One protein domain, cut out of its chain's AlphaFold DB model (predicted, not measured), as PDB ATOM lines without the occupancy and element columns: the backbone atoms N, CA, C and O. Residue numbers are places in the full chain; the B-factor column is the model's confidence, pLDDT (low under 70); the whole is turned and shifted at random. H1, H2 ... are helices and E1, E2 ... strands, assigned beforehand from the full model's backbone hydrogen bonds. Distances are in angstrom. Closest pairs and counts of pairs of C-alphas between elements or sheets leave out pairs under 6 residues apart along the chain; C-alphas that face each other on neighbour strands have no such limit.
ATOM      1  N   HIS A   8       2.328  -2.428  19.572       93.12
ATOM      2  CA  HIS A   8       2.336  -1.211  18.750       93.12
ATOM      3  C   HIS A   8       0.963  -0.517  18.662       93.12
ATOM      4  O   HIS A   8       0.924   0.674  18.352       93.12
ATOM      5  N   LEU A   9      -0.129  -1.232  18.959       96.69
ATOM      6  CA  LEU A   9      -1.510  -0.739  19.008       96.69
ATOM      7  C   LEU A   9      -1.987  -0.521  20.451       96.69
ATOM      8  O   LEU A   9      -2.587   0.517  20.738       96.69
ATOM      9  N   SER A  10      -1.696  -1.443  21.376       95.81
ATOM     10  CA  SER A  10      -2.103  -1.306  22.784       95.81
ATOM     11  C   SER A  10      -1.461  -0.085  23.447       95.81
ATOM     12  O   SER A  10      -2.162   0.677  24.110       95.81
ATOM     13  N   ASP A  11      -0.183   0.200  23.156       95.69
ATOM     14  CA  ASP A  11       0.522   1.403  23.624       95.69
ATOM     15  C   ASP A  11      -0.211   2.706  23.252       95.69
ATOM     16  O   ASP A  11      -0.007   3.720  23.917       95.69
ATOM     17  N   ARG A  12      -1.026   2.706  22.185       97.19
ATOM     18  CA  ARG A  12      -1.691   3.883  21.586       97.19
ATOM     19  C   ARG A  12      -3.136   4.069  22.007       97.19
ATOM     20  O   ARG A  12      -3.733   5.088  21.662       97.19
ATOM     21  N   THR A  13      -3.702   3.084  22.687       97.94
ATOM     22  CA  THR A  13      -5.148   2.970  22.838       97.94
ATOM     23  C   THR A  13      -5.564   3.257  24.266       97.94
ATOM     24  O   THR A  13      -4.919   2.821  25.217       97.94
ATOM     25  N   ARG A  14      -6.674   3.976  24.429       96.38
ATOM     26  CA  ARG A  14      -7.343   4.136  25.720       96.38
ATOM     27  C   ARG A  14      -8.837   3.879  25.605       96.38
ATOM     28  O   ARG A  14      -9.455   4.210  24.596       96.38
ATOM     29  N   MET A  15      -9.408   3.358  26.684       96.88
ATOM     30  CA  MET A  15     -10.853   3.355  26.901       96.88
ATOM     31  C   MET A  15     -11.342   4.783  27.167       96.88
ATOM     32  O   MET A  15     -10.694   5.536  27.896       96.88
ATOM     33  N   VAL A  16     -12.493   5.148  26.604       96.69
ATOM     34  CA  VAL A  16     -13.176   6.427  26.882       96.69
ATOM     35  C   VAL A  16     -14.346   6.240  27.858       96.69
ATOM     36  O   VAL A  16     -14.741   7.191  28.534       96.69
ATOM     37  N   ASN A  17     -14.901   5.030  27.934       96.00
ATOM     38  CA  ASN A  17     -15.979   4.639  28.840       96.00
ATOM     39  C   ASN A  17     -15.667   3.306  29.547       96.00
ATOM     40  O   ASN A  17     -14.675   2.649  29.236       96.00
ATOM     41  N   ASP A  18     -16.534   2.908  30.480       93.62
ATOM     42  CA  ASP A  18     -16.329   1.749  31.367       93.62
ATOM     43  C   ASP A  18     -16.888   0.426  30.796       93.62
ATOM     44  O   ASP A  18     -17.108  -0.543  31.521       93.62
ATOM     45  N   TYR A  19     -17.148   0.366  29.484       92.94
ATOM     46  CA  TYR A  19     -17.570  -0.862  28.805       92.94
ATOM     47  C   TYR A  19     -16.341  -1.619  28.306       92.94
ATOM     48  O   TYR A  19     -15.702  -1.193  27.351       92.94
ATOM     49  N   HIS A  20     -16.007  -2.749  28.926       89.94
ATOM     50  CA  HIS A  20     -14.767  -3.482  28.625       89.94
ATOM     51  C   HIS A  20     -14.926  -4.650  27.641       89.94
ATOM     52  O   HIS A  20     -13.928  -5.219  27.192       89.94
ATOM     53  N   GLU A  21     -16.161  -4.985  27.270       89.94
ATOM     54  CA  GLU A  21     -16.488  -6.121  26.407       89.94
ATOM     55  C   GLU A  21     -17.333  -5.681  25.213       89.94
ATOM     56  O   GLU A  21     -18.202  -4.820  25.342       89.94
ATOM     57  N   VAL A  22     -17.071  -6.270  24.043       92.44
ATOM     58  CA  VAL A  22     -17.885  -6.059  22.838       92.44
ATOM     59  C   VAL A  22     -19.269  -6.665  23.073       92.44
ATOM     60  O   VAL A  22     -19.381  -7.843  23.403       92.44
ATOM     61  N   THR A  23     -20.324  -5.878  22.869       83.94
ATOM     62  CA  THR A  23     -21.717  -6.288  23.114       83.94
ATOM     63  C   THR A  23     -22.621  -5.950  21.935       83.94
ATOM     64  O   THR A  23     -22.331  -5.034  21.175       83.94
ATOM     65  N   GLY A  24     -23.762  -6.631  21.809       88.00
ATOM     66  CA  GLY A  24     -24.749  -6.360  20.757       88.00
ATOM     67  C   GLY A  24     -24.355  -6.888  19.373       88.00
ATOM     68  O   GLY A  24     -23.257  -7.408  19.164       88.00
ATOM     69  N   ASP A  25     -25.277  -6.765  18.418       89.75
ATOM     70  CA  ASP A  25     -25.169  -7.401  17.093       89.75
ATOM     71  C   ASP A  25     -24.717  -6.456  15.976       89.75
ATOM     72  O   ASP A  25     -24.507  -6.885  14.844       89.75
ATOM     73  N   GLY A  26     -24.550  -5.167  16.275       95.75
ATOM     74  CA  GLY A  26     -24.091  -4.201  15.287       95.75
ATOM     75  C   GLY A  26     -22.597  -4.295  14.968       95.75
ATOM     76  O   GLY A  26     -21.855  -5.092  15.555       95.75
ATOM     77  N   PRO A  27     -22.129  -3.459  14.033       97.75
ATOM     78  CA  PRO A  27     -20.759  -3.509  13.557       97.75
ATOM     79  C   PRO A  27     -19.779  -2.913  14.568       97.75
ATOM     80  O   PRO A  27     -20.152  -2.112  15.432       97.75
ATOM     81  N   VAL A  28     -18.504  -3.242  14.395       98.38
ATOM     82  CA  VAL A  28     -17.415  -2.385  14.862       98.38
ATOM     83  C   VAL A  28     -17.383  -1.159  13.952       98.38
ATOM     84  O   VAL A  28     -17.335  -1.281  12.728       98.38
ATOM     85  N   VAL A  29     -17.433   0.034  14.537       98.44
ATOM     86  CA  VAL A  29     -17.392   1.295  13.792       98.44
ATOM     87  C   VAL A  29     -16.044   1.965  14.013       98.44
ATOM     88  O   VAL A  29     -15.722   2.369  15.129       98.44
ATOM     89  N   VAL A  30     -15.279   2.144  12.939       98.69
ATOM     90  CA  VAL A  30     -14.065   2.966  12.935       98.69
ATOM     91  C   VAL A  30     -14.450   4.374  12.503       98.69
ATOM     92  O   VAL A  30     -14.664   4.641  11.322       98.69
ATOM     93  N   TRP A  31     -14.562   5.286  13.463       98.50
ATOM     94  CA  TRP A  31     -14.854   6.693  13.217       98.50
ATOM     95  C   TRP A  31     -13.557   7.489  13.051       98.50
ATOM     96  O   TRP A  31     -12.884   7.803  14.034       98.50
ATOM     97  N   LEU A  32     -13.231   7.858  11.814       98.44
ATOM     98  CA  LEU A  32     -12.062   8.669  11.477       98.44
ATOM     99  C   LEU A  32     -12.440  10.156  11.419       98.44
ATOM    100  O   LEU A  32     -13.228  10.583  10.575       98.44
ATOM    101  N   LYS A  33     -11.863  10.954  12.322       95.56
ATOM    102  CA  LYS A  33     -11.980  12.422  12.363       95.56
ATOM    103  C   LYS A  33     -10.811  13.091  11.650       95.56
ATOM    104  O   LYS A  33     -11.010  14.069  10.939       95.56
ATOM    105  N   SER A  34      -9.599  12.581  11.875       95.44
ATOM    106  CA  SER A  34      -8.364  13.240  11.433       95.44
ATOM    107  C   SER A  34      -7.267  12.300  10.933       95.44
ATOM    108  O   SER A  34      -6.239  12.779  10.488       95.44
ATOM    109  N   ALA A  35      -7.436  10.977  11.006       97.88
ATOM    110  CA  ALA A  35      -6.482  10.001  10.468       97.88
ATOM    111  C   ALA A  35      -6.968   9.481   9.106       97.88
ATOM    112  O   ALA A  35      -7.352   8.321   8.979       97.88
ATOM    113  N   LEU A  36      -7.031  10.365   8.106       98.44
ATOM    114  CA  LEU A  36      -7.701  10.116   6.821       98.44
ATOM    115  C   LEU A  36      -6.786   9.410   5.811       98.44
ATOM    116  O   LEU A  36      -6.455   9.942   4.752       98.44
ATOM    117  N   ARG A  37      -6.345   8.209   6.173       98.19
ATOM    118  CA  ARG A  37      -5.449   7.372   5.370       98.19
ATOM    119  C   ARG A  37      -5.718   5.896   5.623       98.19
ATOM    120  O   ARG A  37      -6.295   5.545   6.653       98.19
ATOM    121  N   VAL A  38      -5.231   5.040   4.737       96.50
ATOM    122  CA  VAL A  38      -5.360   3.586   4.879       96.50
ATOM    123  C   VAL A  38      -4.045   2.937   5.325       96.50
ATOM    124  O   VAL A  38      -4.070   1.942   6.054       96.50
ATOM    125  N   HIS A  39      -2.885   3.492   4.958       95.38
ATOM    126  CA  HIS A  39      -1.592   2.932   5.351       95.38
ATOM    127  C   HIS A  39      -1.190   3.375   6.757       95.38
ATOM    128  O   HIS A  39      -1.276   4.553   7.115       95.38
ATOM    129  N   GLU A  40      -0.699   2.416   7.545       96.50
ATOM    130  CA  GLU A  40      -0.291   2.619   8.938       96.50
ATOM    131  C   GLU A  40      -1.308   3.453   9.731       96.50
ATOM    132  O   GLU A  40      -0.992   4.529  10.265       96.50
ATOM    133  N   ASN A  41      -2.562   2.997   9.729       98.12
ATOM    134  CA  ASN A  41      -3.655   3.631  10.448       98.12
ATOM    135  C   ASN A  41      -4.052   2.765  11.655       98.12
ATOM    136  O   ASN A  41      -4.861   1.849  11.509       98.12
ATOM    137  N   PRO A  42      -3.562   3.099  12.866       98.00
ATOM    138  CA  PRO A  42      -3.804   2.283  14.052       98.00
ATOM    139  C   PRO A  42      -5.292   2.118  14.396       98.00
ATOM    140  O   PRO A  42      -5.672   1.113  14.987       98.00
ATOM    141  N   ALA A  43      -6.146   3.092  14.052       98.50
ATOM    142  CA  ALA A  43      -7.580   3.002  14.327       98.50
ATOM    143  C   ALA A  43      -8.274   1.980  13.412       98.50
ATOM    144  O   ALA A  43      -9.141   1.241  13.877       98.50
ATOM    145  N   ILE A  44      -7.871   1.906  12.137       98.44
ATOM    146  CA  ILE A  44      -8.349   0.869  11.212       98.44
ATOM    147  C   ILE A  44      -7.811  -0.497  11.648       98.44
ATOM    148  O   ILE A  44      -8.594  -1.438  11.747       98.44
ATOM    149  N   ASP A  45      -6.519  -0.590  11.980       98.06
ATOM    150  CA  ASP A  45      -5.875  -1.841  12.400       98.06
ATOM    151  C   ASP A  45      -6.564  -2.445  13.638       98.06
ATOM    152  O   ASP A  45      -6.881  -3.634  13.671       98.06
ATOM    153  N   ILE A  46      -6.888  -1.621  14.642       98.12
ATOM    154  CA  ILE A  46      -7.652  -2.068  15.818       98.12
ATOM    155  C   ILE A  46      -9.080  -2.458  15.436       98.12
ATOM    156  O   ILE A  46      -9.578  -3.469  15.925       98.12
ATOM    157  N   GLY A  47      -9.741  -1.687  14.568       97.81
ATOM    158  CA  GLY A  47     -11.079  -2.017  14.083       97.81
ATOM    159  C   GLY A  47     -11.141  -3.399  13.431       97.81
ATOM    160  O   GLY A  47     -12.039  -4.175  13.748       97.81
ATOM    161  N   LEU A  48     -10.157  -3.723  12.589       97.94
ATOM    162  CA  LEU A  48     -10.000  -5.028  11.943       97.94
ATOM    163  C   LEU A  48      -9.820  -6.154  12.967       97.94
ATOM    164  O   LEU A  48     -10.588  -7.113  12.956       97.94
ATOM    165  N   LEU A  49      -8.866  -6.011  13.892       97.44
ATOM    166  CA  LEU A  49      -8.581  -7.033  14.908       97.44
ATOM    167  C   LEU A  49      -9.763  -7.268  15.860       97.44
ATOM    168  O   LEU A  49     -10.026  -8.399  16.269       97.44
ATOM    169  N   VAL A  50     -10.492  -6.208  16.229       96.94
ATOM    170  CA  VAL A  50     -11.693  -6.327  17.069       96.94
ATOM    171  C   VAL A  50     -12.832  -6.984  16.283       96.94
ATOM    172  O   VAL A  50     -13.490  -7.877  16.812       96.94
ATOM    173  N   ALA A  51     -13.058  -6.584  15.030       97.06
ATOM    174  CA  ALA A  51     -14.100  -7.166  14.188       97.06
ATOM    175  C   ALA A  51     -13.866  -8.664  13.946       97.06
ATOM    176  O   ALA A  51     -14.776  -9.461  14.165       97.06
ATOM    177  N   GLU A  52     -12.639  -9.059  13.601       96.62
ATOM    178  CA  GLU A  52     -12.259 -10.462  13.424       96.62
ATOM    179  C   GLU A  52     -12.471 -11.261  14.715       96.62
ATOM    180  O   GLU A  52     -13.193 -12.260  14.730       96.62
ATOM    181  N   ARG A  53     -11.894 -10.806  15.833       95.12
ATOM    182  CA  ARG A  53     -11.938 -11.552  17.097       95.12
ATOM    183  C   ARG A  53     -13.358 -11.826  17.575       95.12
ATOM    184  O   ARG A  53     -13.640 -12.914  18.067       95.12
ATOM    185  N   TYR A  54     -14.231 -10.830  17.471       95.50
ATOM    186  CA  TYR A  54     -15.603 -10.922  17.963       95.50
ATOM    187  C   TYR A  54     -16.607 -11.298  16.867       95.50
ATOM    188  O   TYR A  54     -17.812 -11.264  17.122       95.50
ATOM    189  N   GLN A  55     -16.120 -11.662  15.672       95.88
ATOM    190  CA  GLN A  55     -16.929 -12.069  14.519       95.88
ATOM    191  C   GLN A  55     -18.021 -11.033  14.200       95.88
ATOM    192  O   GLN A  55     -19.202 -11.351  14.048       95.88
ATOM    193  N   LYS A  56     -17.625  -9.758  14.163       97.12
ATOM    194  CA  LYS A  56     -18.492  -8.616  13.850       97.12
ATOM    195  C   LYS A  56     -18.149  -8.064  12.477       97.12
ATOM    196  O   LYS A  56     -17.016  -8.154  12.019       97.12
ATOM    197  N   SER A  57     -19.137  -7.441  11.844       97.69
ATOM    198  CA  SER A  57     -18.885  -6.663  10.635       97.69
ATOM    199  C   SER A  57     -18.180  -5.343  10.960       97.69
ATOM    200  O   SER A  57     -18.261  -4.850  12.088       97.69
ATOM    201  N   LEU A  58     -17.495  -4.759   9.977       98.38
ATOM    202  CA  LEU A  58     -16.741  -3.511  10.121       98.38
ATOM    203  C   LEU A  58     -17.332  -2.395   9.248       98.38
ATOM    204  O   LEU A  58     -17.661  -2.608   8.078       98.38
ATOM    205  N   LEU A  59     -17.430  -1.187   9.803       98.56
ATOM    206  CA  LEU A  59     -17.795   0.033   9.079       98.56
ATOM    207  C   LEU A  59     -16.750   1.124   9.323       98.56
ATOM    208  O   LEU A  59     -16.522   1.507  10.470       98.56
ATOM    209  N   ILE A  60     -16.173   1.684   8.258       98.69
ATOM    210  CA  ILE A  60     -15.314   2.872   8.345       98.69
ATOM    211  C   ILE A  60     -16.164   4.108   8.049       98.69
ATOM    212  O   ILE A  60     -16.793   4.212   6.998       98.69
ATOM    213  N   TYR A  61     -16.178   5.055   8.980       98.56
ATOM    214  CA  TYR A  61     -17.029   6.239   8.953       98.56
ATOM    215  C   TYR A  61     -16.196   7.520   9.062       98.56
ATOM    216  O   TYR A  61     -15.443   7.692  10.021       98.56
ATOM    217  N   GLN A  62     -16.387   8.450   8.124       98.19
ATOM    218  CA  GLN A  62     -15.884   9.825   8.209       98.19
ATOM    219  C   GLN A  62     -17.053  10.813   8.172       98.19
ATOM    220  O   GLN A  62     -18.024  10.627   7.436       98.19
ATOM    221  N   ALA A  63     -16.924  11.901   8.933       96.69
ATOM    222  CA  ALA A  63     -17.845  13.029   8.893       96.69
ATOM    223  C   ALA A  63     -17.117  14.331   8.534       96.69
ATOM    224  O   ALA A  63     -16.043  14.605   9.066       96.69
ATOM    225  N   ILE A  64     -17.743  15.147   7.691       97.31
ATOM    226  CA  ILE A  64     -17.396  16.546   7.431       97.31
ATOM    227  C   ILE A  64     -18.607  17.380   7.852       97.31
ATOM    228  O   ILE A  64     -19.731  17.054   7.472       97.31
ATOM    229  N   ASP A  65     -18.400  18.417   8.662       95.62
ATOM    230  CA  ASP A  65     -19.485  19.242   9.202       95.62
ATOM    231  C   ASP A  65     -19.255  20.715   8.860       95.62
ATOM    232  O   ASP A  65     -18.250  21.302   9.262       95.62
ATOM    233  N   GLU A  66     -20.210  21.317   8.154       95.69
ATOM    234  CA  GLU A  66     -20.191  22.738   7.786       95.69
ATOM    235  C   GLU A  66     -20.195  23.682   9.004       95.69
ATOM    236  O   GLU A  66     -19.848  24.850   8.885       95.69
ATOM    237  N   ARG A  67     -20.578  23.191  10.192       94.06
ATOM    238  CA  ARG A  67     -20.602  23.971  11.443       94.06
ATOM    239  C   ARG A  67     -19.268  23.921  12.183       94.06
ATOM    240  O   ARG A  67     -19.161  24.448  13.292       94.06
ATOM    241  N   TYR A  68     -18.265  23.236  11.635       94.31
ATOM    242  CA  TYR A  68     -16.933  23.224  12.221       94.31
ATOM    243  C   TYR A  68     -16.318  24.637  12.170       94.31
ATOM    244  O   TYR A  68     -16.493  25.333  11.169       94.31
ATOM    245  N   PRO A  69     -15.588  25.090  13.207       93.81
ATOM    246  CA  PRO A  69     -14.990  26.420  13.204       93.81
ATOM    247  C   PRO A  69     -14.140  26.690  11.956       93.81
ATOM    248  O   PRO A  69     -13.252  25.907  11.593       93.81
ATOM    249  N   HIS A  70     -14.419  27.828  11.317       95.50
ATOM    250  CA  HIS A  70     -13.800  28.252  10.059       95.50
ATOM    251  C   HIS A  70     -13.999  27.257   8.901       95.50
ATOM    252  O   HIS A  70     -13.087  27.012   8.105       95.50
ATOM    253  N   ALA A  71     -15.183  26.651   8.820       97.25
ATOM    254  CA  ALA A  71     -15.598  25.873   7.665       97.25
ATOM    255  C   ALA A  71     -15.578  26.735   6.392       97.25
ATOM    256  O   ALA A  71     -16.235  27.771   6.302       97.25
ATOM    257  N   SER A  72     -14.807  26.295   5.402       98.31
ATOM    258  CA  SER A  72     -14.625  26.994   4.133       98.31
ATOM    259  C   SER A  72     -14.435  26.028   2.977       98.31
ATOM    260  O   SER A  72     -14.130  24.846   3.199       98.31
ATOM    261  N   LEU A  73     -14.544  26.551   1.751       97.56
ATOM    262  CA  LEU A  73     -14.239  25.801   0.531       97.56
ATOM    263  C   LEU A  73     -12.852  25.166   0.583       97.56
ATOM    264  O   LEU A  73     -12.719  23.982   0.287       97.56
ATOM    265  N   ARG A  74     -11.831  25.898   1.041       97.75
ATOM    266  CA  ARG A  74     -10.467  25.372   1.195       97.75
ATOM    267  C   ARG A  74     -10.405  24.084   2.006       97.75
ATOM    268  O   ARG A  74      -9.826  23.094   1.562       97.75
ATOM    269  N   HIS A  75     -10.967  24.107   3.210       98.12
ATOM    270  CA  HIS A  75     -10.853  22.987   4.139       98.12
ATOM    271  C   HIS A  75     -11.761  21.827   3.755       98.12
ATOM    272  O   HIS A  75     -11.339  20.676   3.834       98.12
ATOM    273  N   HIS A  76     -12.974  22.119   3.280       98.12
ATOM    274  CA  HIS A  76     -13.876  21.080   2.796       98.12
ATOM    275  C   HIS A  76     -13.298  20.398   1.558       98.12
ATOM    276  O   HIS A  76     -13.313  19.172   1.485       98.12
ATOM    277  N   ASN A  77     -12.687  21.157   0.641       96.94
ATOM    278  CA  ASN A  77     -12.011  20.582  -0.513       96.94
ATOM    279  C   ASN A  77     -10.887  19.620  -0.107       96.94
ATOM    280  O   ASN A  77     -10.834  18.496  -0.588       96.94
ATOM    281  N   MET A  78     -10.029  20.033   0.826       97.50
ATOM    282  CA  MET A  78      -8.927  19.206   1.321       97.50
ATOM    283  C   MET A  78      -9.424  17.891   1.949       97.50
ATOM    284  O   MET A  78      -8.858  16.825   1.714       97.50
ATOM    285  N   LEU A  79     -10.521  17.949   2.714       98.31
ATOM    286  CA  LEU A  79     -11.151  16.770   3.315       98.31
ATOM    287  C   LEU A  79     -11.795  15.849   2.271       98.31
ATOM    288  O   LEU A  79     -11.711  14.630   2.417       98.31
ATOM    289  N   LEU A  80     -12.410  16.407   1.223       98.00
ATOM    290  CA  LEU A  80     -12.988  15.639   0.118       98.00
ATOM    291  C   LEU A  80     -11.910  14.945  -0.735       98.00
ATOM    292  O   LEU A  80     -12.106  13.795  -1.126       98.00
ATOM    293  N   ASP A  81     -10.745  15.567  -0.940       96.81
ATOM    294  CA  ASP A  81      -9.595  14.895  -1.567       96.81
ATOM    295  C   ASP A  81      -9.127  13.694  -0.739       96.81
ATOM    296  O   ASP A  81      -8.875  12.616  -1.284       96.81
ATOM    297  N   GLY A  82      -9.058  13.864   0.585       97.44
ATOM    298  CA  GLY A  82      -8.769  12.777   1.518       97.44
ATOM    299  C   GLY A  82      -9.807  11.662   1.475       97.44
ATOM    300  O   GLY A  82      -9.443  10.490   1.424       97.44
ATOM    301  N   ALA A  83     -11.092  12.015   1.428       98.31
ATOM    302  CA  ALA A  83     -12.179  11.047   1.329       98.31
ATOM    303  C   ALA A  83     -12.120  10.236   0.026       98.31
ATOM    304  O   ALA A  83     -12.450   9.051   0.048       98.31
ATOM    305  N   ARG A  84     -11.674  10.840  -1.085       97.19
ATOM    306  CA  ARG A  84     -11.463  10.138  -2.359       97.19
ATOM    307  C   ARG A  84     -10.388   9.056  -2.231       97.19
ATOM    308  O   ARG A  84     -10.642   7.908  -2.588       97.19
ATOM    309  N   ASP A  85      -9.228   9.394  -1.666       97.38
ATOM    310  CA  ASP A  85      -8.134   8.426  -1.466       97.38
ATOM    311  C   ASP A  85      -8.523   7.335  -0.457       97.38
ATOM    312  O   ASP A  85      -8.279   6.150  -0.693       97.38
ATOM    313  N   LEU A  86      -9.185   7.722   0.638       97.25
ATOM    314  CA  LEU A  86      -9.674   6.800   1.660       97.25
ATOM    315  C   LEU A  86     -10.709   5.819   1.088       97.25
ATOM    316  O   LEU A  86     -10.637   4.628   1.383       97.25
ATOM    317  N   HIS A  87     -11.624   6.288   0.233       97.62
ATOM    318  CA  HIS A  87     -12.603   5.449  -0.472       97.62
ATOM    319  C   HIS A  87     -11.932   4.401  -1.349       97.62
ATOM    320  O   HIS A  87     -12.193   3.208  -1.187       97.62
ATOM    321  N   SER A  88     -11.024   4.823  -2.231       96.81
ATOM    322  CA  SER A  88     -10.304   3.899  -3.107       96.81
ATOM    323  C   SER A  88      -9.448   2.903  -2.318       96.81
ATOM    324  O   SER A  88      -9.464   1.711  -2.628       96.81
ATOM    325  N   GLY A  89      -8.748   3.361  -1.274       96.19
ATOM    326  CA  GLY A  89      -7.908   2.509  -0.431       96.19
ATOM    327  C   GLY A  89      -8.696   1.530   0.448       96.19
ATOM    328  O   GLY A  89      -8.257   0.403   0.655       96.19
ATOM    329  N   CYS A  90      -9.876   1.913   0.943       96.81
ATOM    330  CA  CYS A  90     -10.751   0.990   1.670       96.81
ATOM    331  C   CYS A  90     -11.342  -0.057   0.721       96.81
ATOM    332  O   CYS A  90     -11.305  -1.249   1.025       96.81
ATOM    333  N   LYS A  91     -11.809   0.370  -0.460       95.75
ATOM    334  CA  LYS A  91     -12.372  -0.517  -1.487       95.75
ATOM    335  C   LYS A  91     -11.365  -1.570  -1.954       95.75
ATOM    336  O   LYS A  91     -11.742  -2.730  -2.092       95.75
ATOM    337  N   SER A  92     -10.093  -1.205  -2.148       94.81
ATOM    338  CA  SER A  92      -9.045  -2.163  -2.544       94.81
ATOM    339  C   SER A  92      -8.726  -3.205  -1.466       94.81
ATOM    340  O   SER A  92      -8.241  -4.283  -1.797       94.81
ATOM    341  N   ARG A  93      -9.044  -2.915  -0.199       93.06
ATOM    342  CA  ARG A  93      -8.925  -3.840   0.940       93.06
ATOM    343  C   ARG A  93     -10.232  -4.566   1.284       93.06
ATOM    344  O   ARG A  93     -10.301  -5.222   2.316       93.06
ATOM    345  N   GLY A  94     -11.280  -4.428   0.467       94.31
ATOM    346  CA  GLY A  94     -12.590  -5.037   0.734       94.31
ATOM    347  C   GLY A  94     -13.366  -4.397   1.895       94.31
ATOM    348  O   GLY A  94     -14.323  -4.984   2.390       94.31
ATOM    349  N   LEU A  95     -12.982  -3.195   2.336       95.62
ATOM    350  CA  LEU A  95     -13.599  -2.498   3.466       95.62
ATOM    351  C   LEU A  95     -14.682  -1.526   2.991       95.62
ATOM    352  O   LEU A  95     -14.502  -0.801   2.008       95.62
ATOM    353  N   ARG A  96     -15.794  -1.442   3.733       97.38
ATOM    354  CA  ARG A  96     -16.828  -0.428   3.485       97.38
ATOM    355  C   ARG A  96     -16.473   0.876   4.190       97.38
ATOM    356  O   ARG A  96     -16.495   0.957   5.419       97.38
ATOM    357  N   TYR A  97     -16.231   1.903   3.386       98.50
ATOM    358  CA  TYR A  97     -16.092   3.286   3.823       98.50
ATOM    359  C   TYR A  97     -17.338   4.099   3.461       98.50
ATOM    360  O   TYR A  97     -17.900   3.937   2.377       98.50
ATOM    361  N   VAL A  98     -17.781   4.965   4.374       98.38
ATOM    362  CA  VAL A  98     -18.914   5.868   4.161       98.38
ATOM    363  C   VAL A  98     -18.560   7.293   4.584       98.38
ATOM    364  O   VAL A  98     -18.085   7.536   5.698       98.38
ATOM    365  N   LEU A  99     -18.837   8.245   3.691       98.50
ATOM    366  CA  LEU A  99     -18.662   9.673   3.937       98.50
ATOM    367  C   LEU A  99     -20.004  10.330   4.262       98.50
ATOM    368  O   LEU A  99     -20.943  10.292   3.465       98.50
ATOM    369  N   HIS A 100     -20.063  10.997   5.409       98.06
ATOM    370  CA  HIS A 100     -21.154  11.885   5.783       98.06
ATOM    371  C   HIS A 100     -20.723  13.346   5.646       98.06
ATOM    372  O   HIS A 100     -19.813  13.785   6.344       98.06
ATOM    373  N   VAL A 101     -21.403  14.112   4.796       97.81
ATOM    374  CA  VAL A 101     -21.256  15.575   4.739       97.81
ATOM    375  C   VAL A 101     -22.511  16.196   5.339       97.81
ATOM    376  O   VAL A 101     -23.580  16.127   4.721       97.81
ATOM    377  N   ALA A 102     -22.382  16.751   6.545       95.88
ATOM    378  CA  ALA A 102     -23.479  17.378   7.265       95.88
ATOM    379  C   ALA A 102     -23.790  18.744   6.648       95.88
ATOM    380  O   ALA A 102     -22.961  19.652   6.679       95.88
ATOM    381  N   ARG A 103     -24.998  18.848   6.098       94.88
ATOM    382  CA  ARG A 103     -25.530  20.001   5.360       94.88
ATOM    383  C   ARG A 103     -27.050  20.029   5.460       94.88
ATOM    384  O   ARG A 103     -27.622  19.165   6.134       94.88
ATOM    385  N   ASP A 104     -27.714  20.991   4.824       89.06
ATOM    386  CA  ASP A 104     -29.180  21.060   4.830       89.06
ATOM    387  C   ASP A 104     -29.816  19.695   4.481       89.06
ATOM    388  O   ASP A 104     -29.363  18.978   3.592       89.06
ATOM    389  N   ASN A 105     -30.820  19.291   5.269       87.62
ATOM    390  CA  ASN A 105     -31.492  17.981   5.215       87.62
ATOM    391  C   ASN A 105     -30.636  16.730   5.530       87.62
ATOM    392  O   ASN A 105     -31.132  15.615   5.396       87.62
ATOM    393  N   ASN A 106     -29.392  16.881   6.003       93.81
ATOM    394  CA  ASN A 106     -28.512  15.768   6.396       93.81
ATOM    395  C   ASN A 106     -27.691  16.099   7.669       93.81
ATOM    396  O   ASN A 106     -26.490  15.860   7.714       93.81
ATOM    397  N   ARG A 107     -28.295  16.727   8.699       93.19
ATOM    398  CA  ARG A 107     -27.609  17.146   9.959       93.19
ATOM    399  C   ARG A 107     -27.973  16.323  11.198       93.19
ATOM    400  O   ARG A 107     -27.743  16.760  12.331       93.19
ATOM    401  N   GLN A 108     -28.593  15.168  11.014       92.69
ATOM    402  CA  GLN A 108     -29.019  14.297  12.104       92.69
ATOM    403  C   GLN A 108     -27.838  13.828  12.969       92.69
ATOM    404  O   GLN A 108     -26.672  13.879  12.578       92.69
ATOM    405  N   ALA A 109     -28.144  13.365  14.181       91.31
ATOM    406  CA  ALA A 109     -27.154  12.988  15.187       91.31
ATOM    407  C   ALA A 109     -26.491  11.622  14.891       91.31
ATOM    408  O   ALA A 109     -26.572  10.704  15.704       91.31
ATOM    409  N   VAL A 110     -25.816  11.495  13.743       92.69
ATOM    410  CA  VAL A 110     -25.244  10.241  13.213       92.69
ATOM    411  C   VAL A 110     -24.386   9.510  14.238       92.69
ATOM    412  O   VAL A 110     -24.644   8.351  14.539       92.69
ATOM    413  N   VAL A 111     -23.410  10.203  14.829       88.69
ATOM    414  CA  VAL A 111     -22.486   9.619  15.813       88.69
ATOM    415  C   VAL A 111     -23.225   9.104  17.057       88.69
ATOM    416  O   VAL A 111     -22.864   8.064  17.597       88.69
ATOM    417  N   LYS A 112     -24.303   9.777  17.487       91.31
ATOM    418  CA  LYS A 112     -25.151   9.306  18.596       91.31
ATOM    419  C   LYS A 112     -25.928   8.049  18.205       91.31
ATOM    420  O   LYS A 112     -26.058   7.146  19.022       91.31
ATOM    421  N   THR A 113     -26.457   7.987  16.985       92.94
ATOM    422  CA  THR A 113     -27.178   6.803  16.503       92.94
ATOM    423  C   THR A 113     -26.241   5.604  16.372       92.94
ATOM    424  O   THR A 113     -26.563   4.544  16.897       92.94
ATOM    425  N   LEU A 114     -25.054   5.792  15.785       92.38
ATOM    426  CA  LEU A 114     -24.022   4.753  15.697       92.38
ATOM    427  C   LEU A 114     -23.589   4.262  17.088       92.38
ATOM    428  O   LEU A 114     -23.459   3.064  17.290       92.38
ATOM    429  N   ALA A 115     -23.454   5.148  18.077       92.19
ATOM    430  CA  ALA A 115     -23.118   4.768  19.455       92.19
ATOM    431  C   ALA A 115     -24.162   3.894  20.166       92.19
ATOM    432  O   ALA A 115     -23.836   3.219  21.143       92.19
ATOM    433  N   ASN A 116     -25.409   3.892  19.689       91.69
ATOM    434  CA  ASN A 116     -26.465   3.042  20.233       91.69
ATOM    435  C   ASN A 116     -26.579   1.688  19.524       91.69
ATOM    436  O   ASN A 116     -27.180   0.782  20.097       91.69
ATOM    437  N   SER A 117     -26.061   1.560  18.298       93.19
ATOM    438  CA  SER A 117     -26.171   0.337  17.496       93.19
ATOM    439  C   SER A 117     -24.854  -0.418  17.329       93.19
ATOM    440  O   SER A 117     -24.892  -1.630  17.158       93.19
ATOM    441  N   ALA A 118     -23.703   0.257  17.381       96.81
ATOM    442  CA  ALA A 118     -22.388  -0.356  17.225       96.81
ATOM    443  C   ALA A 118     -22.060  -1.316  18.375       96.81
ATOM    444  O   ALA A 118     -22.434  -1.074  19.522       96.81
ATOM    445  N   SER A 119     -21.286  -2.358  18.074       97.38
ATOM    446  CA  SER A 119     -20.768  -3.291  19.081       97.38
ATOM    447  C   SER A 119     -19.443  -2.850  19.700       97.38
ATOM    448  O   SER A 119     -19.108  -3.252  20.815       97.38
ATOM    449  N   CYS A 120     -18.709  -1.981  19.004       97.81
ATOM    450  CA  CYS A 120     -17.539  -1.253  19.489       97.81
ATOM    451  C   CYS A 120     -17.333  -0.012  18.609       97.81
ATOM    452  O   CYS A 120     -17.575  -0.068  17.400       97.81
ATOM    453  N   ILE A 121     -16.872   1.095  19.188       98.06
ATOM    454  CA  ILE A 121     -16.430   2.271  18.432       98.06
ATOM    455  C   ILE A 121     -14.936   2.471  18.642       98.06
ATOM    456  O   ILE A 121     -14.474   2.608  19.770       98.06
ATOM    457  N   VAL A 122     -14.196   2.582  17.544       98.56
ATOM    458  CA  VAL A 122     -12.777   2.942  17.526       98.56
ATOM    459  C   VAL A 122     -12.637   4.295  16.844       98.56
ATOM    460  O   VAL A 122     -13.167   4.499  15.756       98.56
ATOM    461  N   THR A 123     -11.949   5.250  17.463       98.50
ATOM    462  CA  THR A 123     -11.766   6.585  16.885       98.50
ATOM    463  C   THR A 123     -10.364   7.129  17.149       98.50
ATOM    464  O   THR A 123      -9.737   6.792  18.147       98.50
ATOM    465  N   ASP A 124      -9.837   7.970  16.260       97.69
ATOM    466  CA  ASP A 124      -8.513   8.584  16.437       97.69
ATOM    467  C   ASP A 124      -8.473   9.556  17.639       97.69
ATOM    468  O   ASP A 124      -9.423  10.277  17.918       97.69
ATOM    469  N   LEU A 125      -7.369   9.624  18.372       98.00
ATOM    470  CA  LEU A 125      -7.185  10.574  19.465       98.00
ATOM    471  C   LEU A 125      -6.692  11.913  18.899       98.00
ATOM    472  O   LEU A 125      -5.502  12.081  18.635       98.00
ATOM    473  N   PHE A 126      -7.603  12.874  18.745       97.25
ATOM    474  CA  PHE A 126      -7.278  14.251  18.358       97.25
ATOM    475  C   PHE A 126      -7.685  15.217  19.486       97.25
ATOM    476  O   PHE A 126      -8.882  15.442  19.699       97.25
ATOM    477  N   PRO A 127      -6.731  15.772  20.258       96.94
ATOM    478  CA  PRO A 127      -6.999  16.330  21.586       96.94
ATOM    479  C   PRO A 127      -7.524  17.778  21.581       96.94
ATOM    480  O   PRO A 127      -7.177  18.562  22.459       96.94
ATOM    481  N   LEU A 128      -8.380  18.153  20.625       96.56
ATOM    482  CA  LEU A 128      -8.935  19.507  20.522       96.56
ATOM    483  C   LEU A 128     -10.470  19.541  20.525       96.56
ATOM    484  O   LEU A 128     -11.112  18.637  19.986       96.56
ATOM    485  N   PRO A 129     -11.096  20.575  21.120       94.12
ATOM    486  CA  PRO A 129     -12.510  20.839  20.891       94.12
ATOM    487  C   PRO A 129     -12.738  21.311  19.437       94.12
ATOM    488  O   PRO A 129     -11.851  21.929  18.856       94.12
ATOM    489  N   PRO A 130     -13.919  21.050  18.847       92.94
ATOM    490  CA  PRO A 130     -15.073  20.391  19.456       92.94
ATOM    491  C   PRO A 130     -14.974  18.854  19.525       92.94
ATOM    492  O   PRO A 130     -15.803  18.241  20.200       92.94
ATOM    493  N   TRP A 131     -13.966  18.220  18.911       94.06
ATOM    494  CA  TRP A 131     -13.841  16.756  18.857       94.06
ATOM    495  C   TRP A 131     -13.809  16.096  20.231       94.06
ATOM    496  O   TRP A 131     -14.580  15.170  20.481       94.06
ATOM    497  N   THR A 132     -12.993  16.605  21.156       94.88
ATOM    498  CA  THR A 132     -12.917  16.068  22.525       94.88
ATOM    499  C   THR A 132     -14.266  16.127  23.246       94.88
ATOM    500  O   THR A 132     -14.620  15.210  23.987       94.88
ATOM    501  N   HIS A 133     -15.066  17.171  23.008       93.81
ATOM    502  CA  HIS A 133     -16.418  17.278  23.557       93.81
ATOM    503  C   HIS A 133     -17.379  16.275  22.915       93.81
ATOM    504  O   HIS A 133     -18.174  15.658  23.626       93.81
ATOM    505  N   TRP A 134     -17.310  16.095  21.595       93.25
ATOM    506  CA  TRP A 134     -18.156  15.146  20.872       93.25
ATOM    507  C   TRP A 134     -17.859  13.703  21.267       93.25
ATOM    508  O   TRP A 134     -18.797  12.975  21.585       93.25
ATOM    509  N   VAL A 135     -16.583  13.314  21.347       95.75
ATOM    510  CA  VAL A 135     -16.165  11.971  21.777       95.75
ATOM    511  C   VAL A 135     -16.623  11.691  23.209       95.75
ATOM    512  O   VAL A 135     -17.308  10.699  23.441       95.75
ATOM    513  N   ARG A 136     -16.357  12.600  24.163       94.75
ATOM    514  CA  ARG A 136     -16.808  12.441  25.561       94.75
ATOM    515  C   ARG A 136     -18.330  12.333  25.673       94.75
ATOM    516  O   ARG A 136     -18.834  11.530  26.453       94.75
ATOM    517  N   ARG A 137     -19.079  13.154  24.928       94.19
ATOM    518  CA  ARG A 137     -20.550  13.125  24.943       94.19
ATOM    519  C   ARG A 137     -21.087  11.829  24.342       94.19
ATOM    520  O   ARG A 137     -21.998  11.246  24.917       94.19
ATOM    521  N   MET A 138     -20.523  11.396  23.217       94.44
ATOM    522  CA  MET A 138     -20.894  10.147  22.560       94.44
ATOM    523  C   MET A 138     -20.621   8.951  23.473       94.44
ATOM    524  O   MET A 138     -21.544   8.180  23.726       94.44
ATOM    525  N   ALA A 139     -19.416   8.858  24.042       95.69
ATOM    526  CA  ALA A 139     -19.002   7.738  24.884       95.69
ATOM    527  C   ALA A 139     -19.869   7.575  26.138       95.69
ATOM    528  O   ALA A 139     -20.171   6.452  26.528       95.69
ATOM    529  N   LYS A 140     -20.338   8.689  26.723       94.75
ATOM    530  CA  LYS A 140     -21.304   8.678  27.837       94.75
ATOM    531  C   LYS A 140     -22.665   8.085  27.468       94.75
ATOM    532  O   LYS A 140     -23.360   7.593  28.346       94.75
ATOM    533  N   SER A 141     -23.077   8.200  26.206       91.62
ATOM    534  CA  SER A 141     -24.353   7.661  25.717       91.62
ATOM    535  C   SER A 141     -24.229   6.305  25.025       91.62
ATOM    536  O   SER A 141     -25.251   5.689  24.741       91.62
ATOM    537  N   ALA A 142     -23.004   5.873  24.721       94.38
ATOM    538  CA  ALA A 142     -22.746   4.631  24.015       94.38
ATOM    539  C   ALA A 142     -23.128   3.425  24.877       94.38
ATOM    540  O   ALA A 142     -22.931   3.432  26.092       94.38
ATOM    541  N   ARG A 143     -23.641   2.375  24.233       92.94
ATOM    542  CA  ARG A 143     -23.958   1.083  24.871       92.94
ATOM    543  C   ARG A 143     -22.900   0.017  24.588       92.94
ATOM    544  O   ARG A 143     -23.169  -1.171  24.714       92.94
ATOM    545  N   CYS A 144     -21.728   0.457  24.149       95.75
ATOM    546  CA  CYS A 144     -20.619  -0.378  23.735       95.75
ATOM    547  C   CYS A 144     -19.282   0.267  24.135       95.75
ATOM    548  O   CYS A 144     -19.242   1.461  24.466       95.75
ATOM    549  N   PRO A 145     -18.181  -0.500  24.101       96.88
ATOM    550  CA  PRO A 145     -16.829   0.016  24.281       96.88
ATOM    551  C   PRO A 145     -16.514   1.135  23.291       96.88
ATOM    552  O   PRO A 145     -16.762   1.006  22.090       96.88
ATOM    553  N   VAL A 146     -15.932   2.223  23.796       97.75
ATOM    554  CA  VAL A 146     -15.410   3.316  22.970       97.75
ATOM    555  C   VAL A 146     -13.913   3.458  23.206       97.75
ATOM    556  O   VAL A 146     -13.477   3.734  24.326       97.75
ATOM    557  N   LEU A 147     -13.139   3.297  22.135       98.00
ATOM    558  CA  LEU A 147     -11.682   3.366  22.120       98.00
ATOM    559  C   LEU A 147     -11.211   4.640  21.417       98.00
ATOM    560  O   LEU A 147     -11.644   4.939  20.303       98.00
ATOM    561  N   GLU A 148     -10.278   5.356  22.038       98.00
ATOM    562  CA  GLU A 148      -9.495   6.413  21.394       98.00
ATOM    563  C   GLU A 148      -8.073   5.922  21.116       98.00
ATOM    564  O   GLU A 148      -7.429   5.358  22.003       98.00
ATOM    565  N   VAL A 149      -7.575   6.167  19.902       98.62
ATOM    566  CA  VAL A 149      -6.304   5.617  19.411       98.62
ATOM    567  C   VAL A 149      -5.393   6.722  18.891       98.62
ATOM    568  O   VAL A 149      -5.756   7.456  17.976       98.62
ATOM    569  N   ASP A 150      -4.177   6.842  19.420       98.69
ATOM    570  CA  ASP A 150      -3.204   7.811  18.910       98.69
ATOM    571  C   ASP A 150      -2.649   7.414  17.529       98.69
ATOM    572  O   ASP A 150      -1.761   6.562  17.398       98.69
ATOM    573  N   CYS A 151      -3.162   8.091  16.500       98.56
ATOM    574  CA  CYS A 151      -2.745   7.954  15.105       98.56
ATOM    575  C   CYS A 151      -1.716   9.003  14.648       98.56
ATOM    576  O   CYS A 151      -1.332   8.985  13.472       98.56
ATOM    577  N   HIS A 152      -1.313   9.922  15.535       98.25
ATOM    578  CA  HIS A 152      -0.640  11.182  15.197       98.25
ATOM    579  C   HIS A 152       0.732  11.370  15.844       98.25
ATOM    580  O   HIS A 152       1.521  12.174  15.339       98.25
ATOM    581  N   CYS A 153       1.056  10.657  16.919       98.38
ATOM    582  CA  CYS A 153       2.377  10.728  17.546       98.38
ATOM    583  C   CYS A 153       3.117   9.392  17.440       98.38
ATOM    584  O   CYS A 153       2.542   8.318  17.602       98.38
ATOM    585  N   VAL A 154       4.425   9.441  17.195       98.38
ATOM    586  CA  VAL A 154       5.300   8.271  17.276       98.38
ATOM    587  C   VAL A 154       5.424   7.827  18.723       98.38
ATOM    588  O   VAL A 154       5.309   6.627  18.973       98.38
ATOM    589  N   ILE A 155       5.607   8.769  19.660       98.12
ATOM    590  CA  ILE A 155       5.418   8.532  21.093       98.12
ATOM    591  C   ILE A 155       3.927   8.705  21.407       98.12
ATOM    592  O   ILE A 155       3.439   9.831  21.393       98.12
ATOM    593  N   GLN A 184      10.196   1.197  15.224       93.00
ATOM    594  CA  GLN A 184       9.235   0.114  15.388       93.00
ATOM    595  C   GLN A 184       8.614  -0.237  14.031       93.00
ATOM    596  O   GLN A 184       8.181   0.646  13.284       93.00
ATOM    597  N   THR A 185       8.595  -1.528  13.706       91.62
ATOM    598  CA  THR A 185       7.948  -2.039  12.496       91.62
ATOM    599  C   THR A 185       6.436  -1.846  12.578       91.62
ATOM    600  O   THR A 185       5.856  -1.873  13.665       91.62
ATOM    601  N   TRP A 186       5.802  -1.645  11.422       94.12
ATOM    602  CA  TRP A 186       4.347  -1.582  11.304       94.12
ATOM    603  C   TRP A 186       3.872  -2.793  10.498       94.12
ATOM    604  O   TRP A 186       3.946  -2.749   9.271       94.12
ATOM    605  N   PRO A 187       3.504  -3.908  11.154       92.19
ATOM    606  CA  PRO A 187       3.061  -5.101  10.444       92.19
ATOM    607  C   PRO A 187       1.724  -4.842   9.745       92.19
ATOM    608  O   PRO A 187       0.878  -4.109  10.260       92.19
ATOM    609  N   GLU A 188       1.531  -5.452   8.579       88.69
ATOM    610  CA  GLU A 188       0.224  -5.474   7.926       88.69
ATOM    611  C   GLU A 188      -0.718  -6.416   8.685       88.69
ATOM    612  O   GLU A 188      -0.302  -7.451   9.209       88.69
ATOM    613  N   ILE A 189      -1.992  -6.032   8.780       91.38
ATOM    614  CA  ILE A 189      -3.029  -6.848   9.409       91.38
ATOM    615  C   ILE A 189      -3.686  -7.700   8.320       91.38
ATOM    616  O   ILE A 189      -4.504  -7.207   7.544       91.38
ATOM    617  N   GLU A 190      -3.315  -8.976   8.260       88.19
ATOM    618  CA  GLU A 190      -3.830  -9.950   7.291       88.19
ATOM    619  C   GLU A 190      -5.083 -10.654   7.832       88.19
ATOM    620  O   GLU A 190      -5.052 -11.831   8.184       88.19
ATOM    621  N   VAL A 191      -6.192  -9.917   7.933       91.44
ATOM    622  CA  VAL A 191      -7.476 -10.457   8.409       91.44
ATOM    623  C   VAL A 191      -8.595 -10.108   7.438       91.44
ATOM    624  O   VAL A 191      -8.622  -9.013   6.870       91.44
ATOM    625  N   THR A 192      -9.544 -11.025   7.272       91.69
ATOM    626  CA  THR A 192     -10.743 -10.803   6.455       91.69
ATOM    627  C   THR A 192     -11.933 -10.594   7.376       91.69
ATOM    628  O   THR A 192     -12.252 -11.459   8.189       91.69
ATOM    629  N   VAL A 193     -12.601  -9.450   7.239       95.31
ATOM    630  CA  VAL A 193     -13.801  -9.114   8.013       95.31
ATOM    631  C   VAL A 193     -14.941  -8.749   7.076       95.31
ATOM    632  O   VAL A 193     -14.730  -8.111   6.045       95.31
ATOM    633  N   GLU A 194     -16.158  -9.129   7.453       95.81
ATOM    634  CA  GLU A 194     -17.343  -8.792   6.672       95.81
ATOM    635  C   GLU A 194     -17.613  -7.277   6.727       95.81
ATOM    636  O   GLU A 194     -17.682  -6.694   7.817       95.81
ATOM    637  N   PRO A 195     -17.795  -6.593   5.586       97.00
ATOM    638  CA  PRO A 195     -18.210  -5.199   5.592       97.00
ATOM    639  C   PRO A 195     -19.644  -5.082   6.117       97.00
ATOM    640  O   PRO A 195     -20.534  -5.836   5.733       97.00
ATOM    641  N   TYR A 196     -19.913  -4.094   6.969       96.75
ATOM    642  CA  TYR A 196     -21.280  -3.835   7.422       96.75
ATOM    643  C   TYR A 196     -22.142  -3.383   6.244       96.75
ATOM    644  O   TYR A 196     -21.859  -2.338   5.671       96.75
ATOM    645  N   THR A 197     -23.210  -4.098   5.893       95.31
ATOM    646  CA  THR A 197     -24.102  -3.761   4.760       95.31
ATOM    647  C   THR A 197     -25.450  -3.172   5.178       95.31
ATOM    648  O   THR A 197     -26.224  -2.777   4.312       95.31
ATOM    649  N   GLY A 198     -25.712  -3.056   6.482       93.75
ATOM    650  CA  GLY A 198     -26.978  -2.537   7.002       93.75
ATOM    651  C   GLY A 198     -27.202  -1.040   6.765       93.75
ATOM    652  O   GLY A 198     -26.363  -0.335   6.181       93.75
ATOM    653  N   ASP A 199     -28.357  -0.579   7.248       93.69
ATOM    654  CA  ASP A 199     -28.839   0.792   7.092       93.69
ATOM    655  C   ASP A 199     -27.961   1.809   7.824       93.69
ATOM    656  O   ASP A 199     -27.478   1.592   8.939       93.69
ATOM    657  N   LEU A 200     -27.787   2.970   7.196       96.31
ATOM    658  CA  LEU A 200     -27.057   4.093   7.768       96.31
ATOM    659  C   LEU A 200     -28.048   5.133   8.295       96.31
ATOM    660  O   LEU A 200     -29.048   5.417   7.639       96.31
ATOM    661  N   PRO A 201     -27.760   5.798   9.427       95.12
ATOM    662  CA  PRO A 201     -28.621   6.854   9.957       95.12
ATOM    663  C   PRO A 201     -28.443   8.188   9.205       95.12
ATOM    664  O   PRO A 201     -28.658   9.259   9.768       95.12
ATOM    665  N   PHE A 202     -27.954   8.142   7.968       96.38
ATOM    666  CA  PHE A 202     -27.726   9.280   7.087       96.38
ATOM    667  C   PHE A 202     -27.648   8.833   5.638       96.38
ATOM    668  O   PHE A 202     -27.373   7.668   5.358       96.38
ATOM    669  N   THR A 203     -27.810   9.789   4.728       96.06
ATOM    670  CA  THR A 203     -27.543   9.566   3.308       96.06
ATOM    671  C   THR A 203     -26.046   9.761   3.058       96.06
ATOM    672  O   THR A 203     -25.563  10.898   3.187       96.06
ATOM    673  N   PRO A 204     -25.283   8.691   2.757       96.88
ATOM    674  CA  PRO A 204     -23.864   8.819   2.452       96.88
ATOM    675  C   PRO A 204     -23.663   9.543   1.122       96.88
ATOM    676  O   PRO A 204     -24.497   9.468   0.220       96.88
ATOM    677  N   VAL A 205     -22.540  10.243   0.995       97.44
ATOM    678  CA  VAL A 205     -22.120  10.817  -0.286       97.44
ATOM    679  C   VAL A 205     -21.643   9.688  -1.204       97.44
ATOM    680  O   VAL A 205     -20.803   8.884  -0.804       97.44
ATOM    681  N   ASP A 206     -22.158   9.644  -2.434       96.75
ATOM    682  CA  ASP A 206     -21.611   8.808  -3.507       96.75
ATOM    683  C   ASP A 206     -20.309   9.451  -4.000       96.75
ATOM    684  O   ASP A 206     -20.333  10.410  -4.764       96.75
ATOM    685  N   ILE A 207     -19.170   8.982  -3.495       96.81
ATOM    686  CA  ILE A 207     -17.862   9.613  -3.724       96.81
ATOM    687  C   ILE A 207     -17.462   9.543  -5.198       96.81
ATOM    688  O   ILE A 207     -16.967  10.528  -5.746       96.81
ATOM    689  N   ASP A 208     -17.730   8.411  -5.851       93.94
ATOM    690  CA  ASP A 208     -17.373   8.192  -7.252       93.94
ATOM    691  C   ASP A 208     -18.142   9.146  -8.184       93.94
ATOM    692  O   ASP A 208     -17.603   9.542  -9.215       93.94
ATOM    693  N   LYS A 209     -19.361   9.566  -7.812       94.25
ATOM    694  CA  LYS A 209     -20.172  10.506  -8.608       94.25
ATOM    695  C   LYS A 209     -20.102  11.960  -8.156       94.25
ATOM    696  O   LYS A 209     -20.123  12.848  -8.995       94.25
ATOM    697  N   LEU A 210     -20.094  12.216  -6.849       95.31
ATOM    698  CA  LEU A 210     -20.274  13.558  -6.278       95.31
ATOM    699  C   LEU A 210     -18.972  14.216  -5.825       95.31
ATOM    700  O   LEU A 210     -18.987  15.395  -5.501       95.31
ATOM    701  N   VAL A 211     -17.866  13.473  -5.735       93.19
ATOM    702  CA  VAL A 211     -16.565  14.024  -5.312       93.19
ATOM    703  C   VAL A 211     -15.536  13.947  -6.435       93.19
ATOM    704  O   VAL A 211     -14.700  14.841  -6.555       93.19
ATOM    705  N   SER A 212     -15.581  12.890  -7.248       86.94
ATOM    706  CA  SER A 212     -14.665  12.722  -8.381       86.94
ATOM    707  C   SER A 212     -15.019  13.591  -9.592       86.94
ATOM    708  O   SER A 212     -14.121  13.882 -10.375       86.94
ATOM    709  N   ASP A 213     -16.278  14.015  -9.736       89.56
ATOM    710  CA  ASP A 213     -16.710  14.977 -10.756       89.56
ATOM    711  C   ASP A 213     -16.683  16.406 -10.200       89.56
ATOM    712  O   ASP A 213     -17.276  16.684  -9.155       89.56
ATOM    713  N   THR A 214     -16.015  17.319 -10.905       87.38
ATOM    714  CA  THR A 214     -15.845  18.717 -10.482       87.38
ATOM    715  C   THR A 214     -17.177  19.440 -10.299       87.38
ATOM    716  O   THR A 214     -17.397  20.079  -9.269       87.38
ATOM    717  N   SER A 215     -18.095  19.331 -11.263       89.81
ATOM    718  CA  SER A 215     -19.369  20.065 -11.237       89.81
ATOM    719  C   SER A 215     -20.271  19.587 -10.092       89.81
ATOM    720  O   SER A 215     -20.818  20.385  -9.317       89.81
ATOM    721  N   ALA A 216     -20.363  18.269  -9.915       94.19
ATOM    722  CA  ALA A 216     -21.099  17.653  -8.823       94.19
ATOM    723  C   ALA A 216     -20.476  17.979  -7.456       94.19
ATOM    724  O   ALA A 216     -21.204  18.250  -6.497       94.19
ATOM    725  N   ARG A 217     -19.141  18.021  -7.368       94.94
ATOM    726  CA  ARG A 217     -18.412  18.387  -6.147       94.94
ATOM    727  C   ARG A 217     -18.675  19.823  -5.732       94.94
ATOM    728  O   ARG A 217     -18.942  20.068  -4.555       94.94
ATOM    729  N   ILE A 218     -18.626  20.767  -6.669       92.88
ATOM    730  CA  ILE A 218     -18.929  22.168  -6.366       92.88
ATOM    731  C   ILE A 218     -20.386  22.304  -5.912       92.88
ATOM    732  O   ILE A 218     -20.649  22.966  -4.910       92.88
ATOM    733  N   THR A 219     -21.317  21.606  -6.570       93.50
ATOM    734  CA  THR A 219     -22.732  21.583  -6.164       93.50
ATOM    735  C   THR A 219     -22.897  21.065  -4.731       93.50
ATOM    736  O   THR A 219     -23.555  21.709  -3.915       93.50
ATOM    737  N   LEU A 220     -22.235  19.956  -4.381       95.62
ATOM    738  CA  LEU A 220     -22.233  19.410  -3.021       95.62
ATOM    739  C   LEU A 220     -21.706  20.420  -1.985       95.62
ATOM    740  O   LEU A 220     -22.236  20.498  -0.875       95.62
ATOM    741  N   LEU A 221     -20.652  21.167  -2.324       96.06
ATOM    742  CA  LEU A 221     -20.058  22.170  -1.440       96.06
ATOM    743  C   LEU A 221     -20.933  23.417  -1.294       96.06
ATOM    744  O   LEU A 221     -21.011  23.952  -0.192       96.06
ATOM    745  N   ARG A 222     -21.611  23.850  -2.361       94.38
ATOM    746  CA  ARG A 222     -22.556  24.976  -2.337       94.38
ATOM    747  C   ARG A 222     -23.748  24.720  -1.423       94.38
ATOM    748  O   ARG A 222     -24.222  25.641  -0.764       94.38
ATOM    749  N   ASP A 223     -24.195  23.472  -1.340       94.12
ATOM    750  CA  ASP A 223     -25.258  23.066  -0.415       94.12
ATOM    751  C   ASP A 223     -24.815  23.119   1.063       94.12
ATOM    752  O   ASP A 223     -25.636  22.936   1.966       94.12
ATOM    753  N   CYS A 224     -23.522  23.346   1.327       95.50
ATOM    754  CA  CYS A 224     -22.978  23.521   2.666       95.50
ATOM    755  C   CYS A 224     -22.908  25.011   3.047       95.50
ATOM    756  O   CYS A 224     -22.477  25.863   2.270       95.50
TER     757      CYS A 224
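What this domain is: This is residues 8 to 155 and 184 to 224 of the 657 residues of the protein "Photolyase/cryptochrome alpha/beta domain-containing protein" of Candidatus Poseidoniales archaeon (UniProt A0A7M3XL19). A strongly twisted sheet of six strands forms the middle, with H1 and H2 over one face and H3 and H4 over the other. At the E4 edge, H5 and H6 make a small corner, with H5 packed on H2. The printed part has 189 residues, with six named helices and six named strands in the order E1 E2 H1 E3 H2 E4 H3 E5 H4 E6 H5 H6; the class is mixed, helices and strands. The sheet's order is E1 E6 E5 E2 E3 E4, mixed, with E1 antiparallel to E6 and the other neighbours parallel. The whole is compact and rounded, with a radius of gyration of the C-alphas of 15.9 A and spans of 44 by 35 by 33 A.

Where its parts are: E1 is residues 13 to 15, with C-alpha 13 at (-5.148, 2.970, 22.838). E2 is residues 28 to 32, H1 residues 42 to 53, 16.3 A long, and E3 residues 58 to 65, 22.9 A. H2, residues 73 to 92, measures 28.6 A, and E4, residues 97 to 102, 16.3 A. H3 is residues 110 to 117, E5 residues 120 to 124, H4 residues 131 to 141, 15.5 A long, and E6 residues 146 to 149. H5 is residues 207 to 210 and H6 residues 214 to 222, ending with C-alpha 222 at (-22.556, 24.976, -2.337).

How they stand to each other: Within hydrogen-bond range are N 14 and O 148 of E1 and E6, 2.9 A; N 147 and O 121 of E6 and E5, 2.8 A; N 31 and O 122 of E2 and E5, 2.8 A; N 30 and O 59 of E2 and E3, 2.8 A; and N 64 and O 100 of E3 and E4, 2.8 A. E2 H1 E3, E3 H2 E4 and E5 H4 E6 are strand-helix-strand units, a helix between parallel neighbour strands; E4 H3 E5 is a split one, with E2 and E3 between its strands. Their crossovers are right-handed. The heights over the sheet are 7.6 A for H1, 9.3 A for H2, 7.6 A for H3 and 10.1 A for H4. H3 and H4 touch, C-alphas of Lys 112 and Met 138 being closest at 5.9 A, at a shallow tilt of 30 degrees, the same way. H2, with residues 83 to 87 alone, touches H5; the closest C-alphas, of Arg 84 and Ile 207, are 6.6 A apart. H5 and H6 touch only at the corner, the closest C-alphas being those of Leu 210 and Ala 216, 4.9 A. H1 and H2 are apart. Every O i to N i+4 pair is within range in H1, H2, H3, H4 and H6; H5 is too short for one.

The domain as a whole: The two farthest C-alphas, of His 20 and Ser 215, are 46.5 A apart. Residues 156 to 183 are not printed, and C-alphas 155 and 184 are 10.9 A apart across the cut. The link from E1 to E2 is long, and residues 184 to 206 hold no named element. The mean pLDDT of the printed part is 95.5, and no printed residue is under 70.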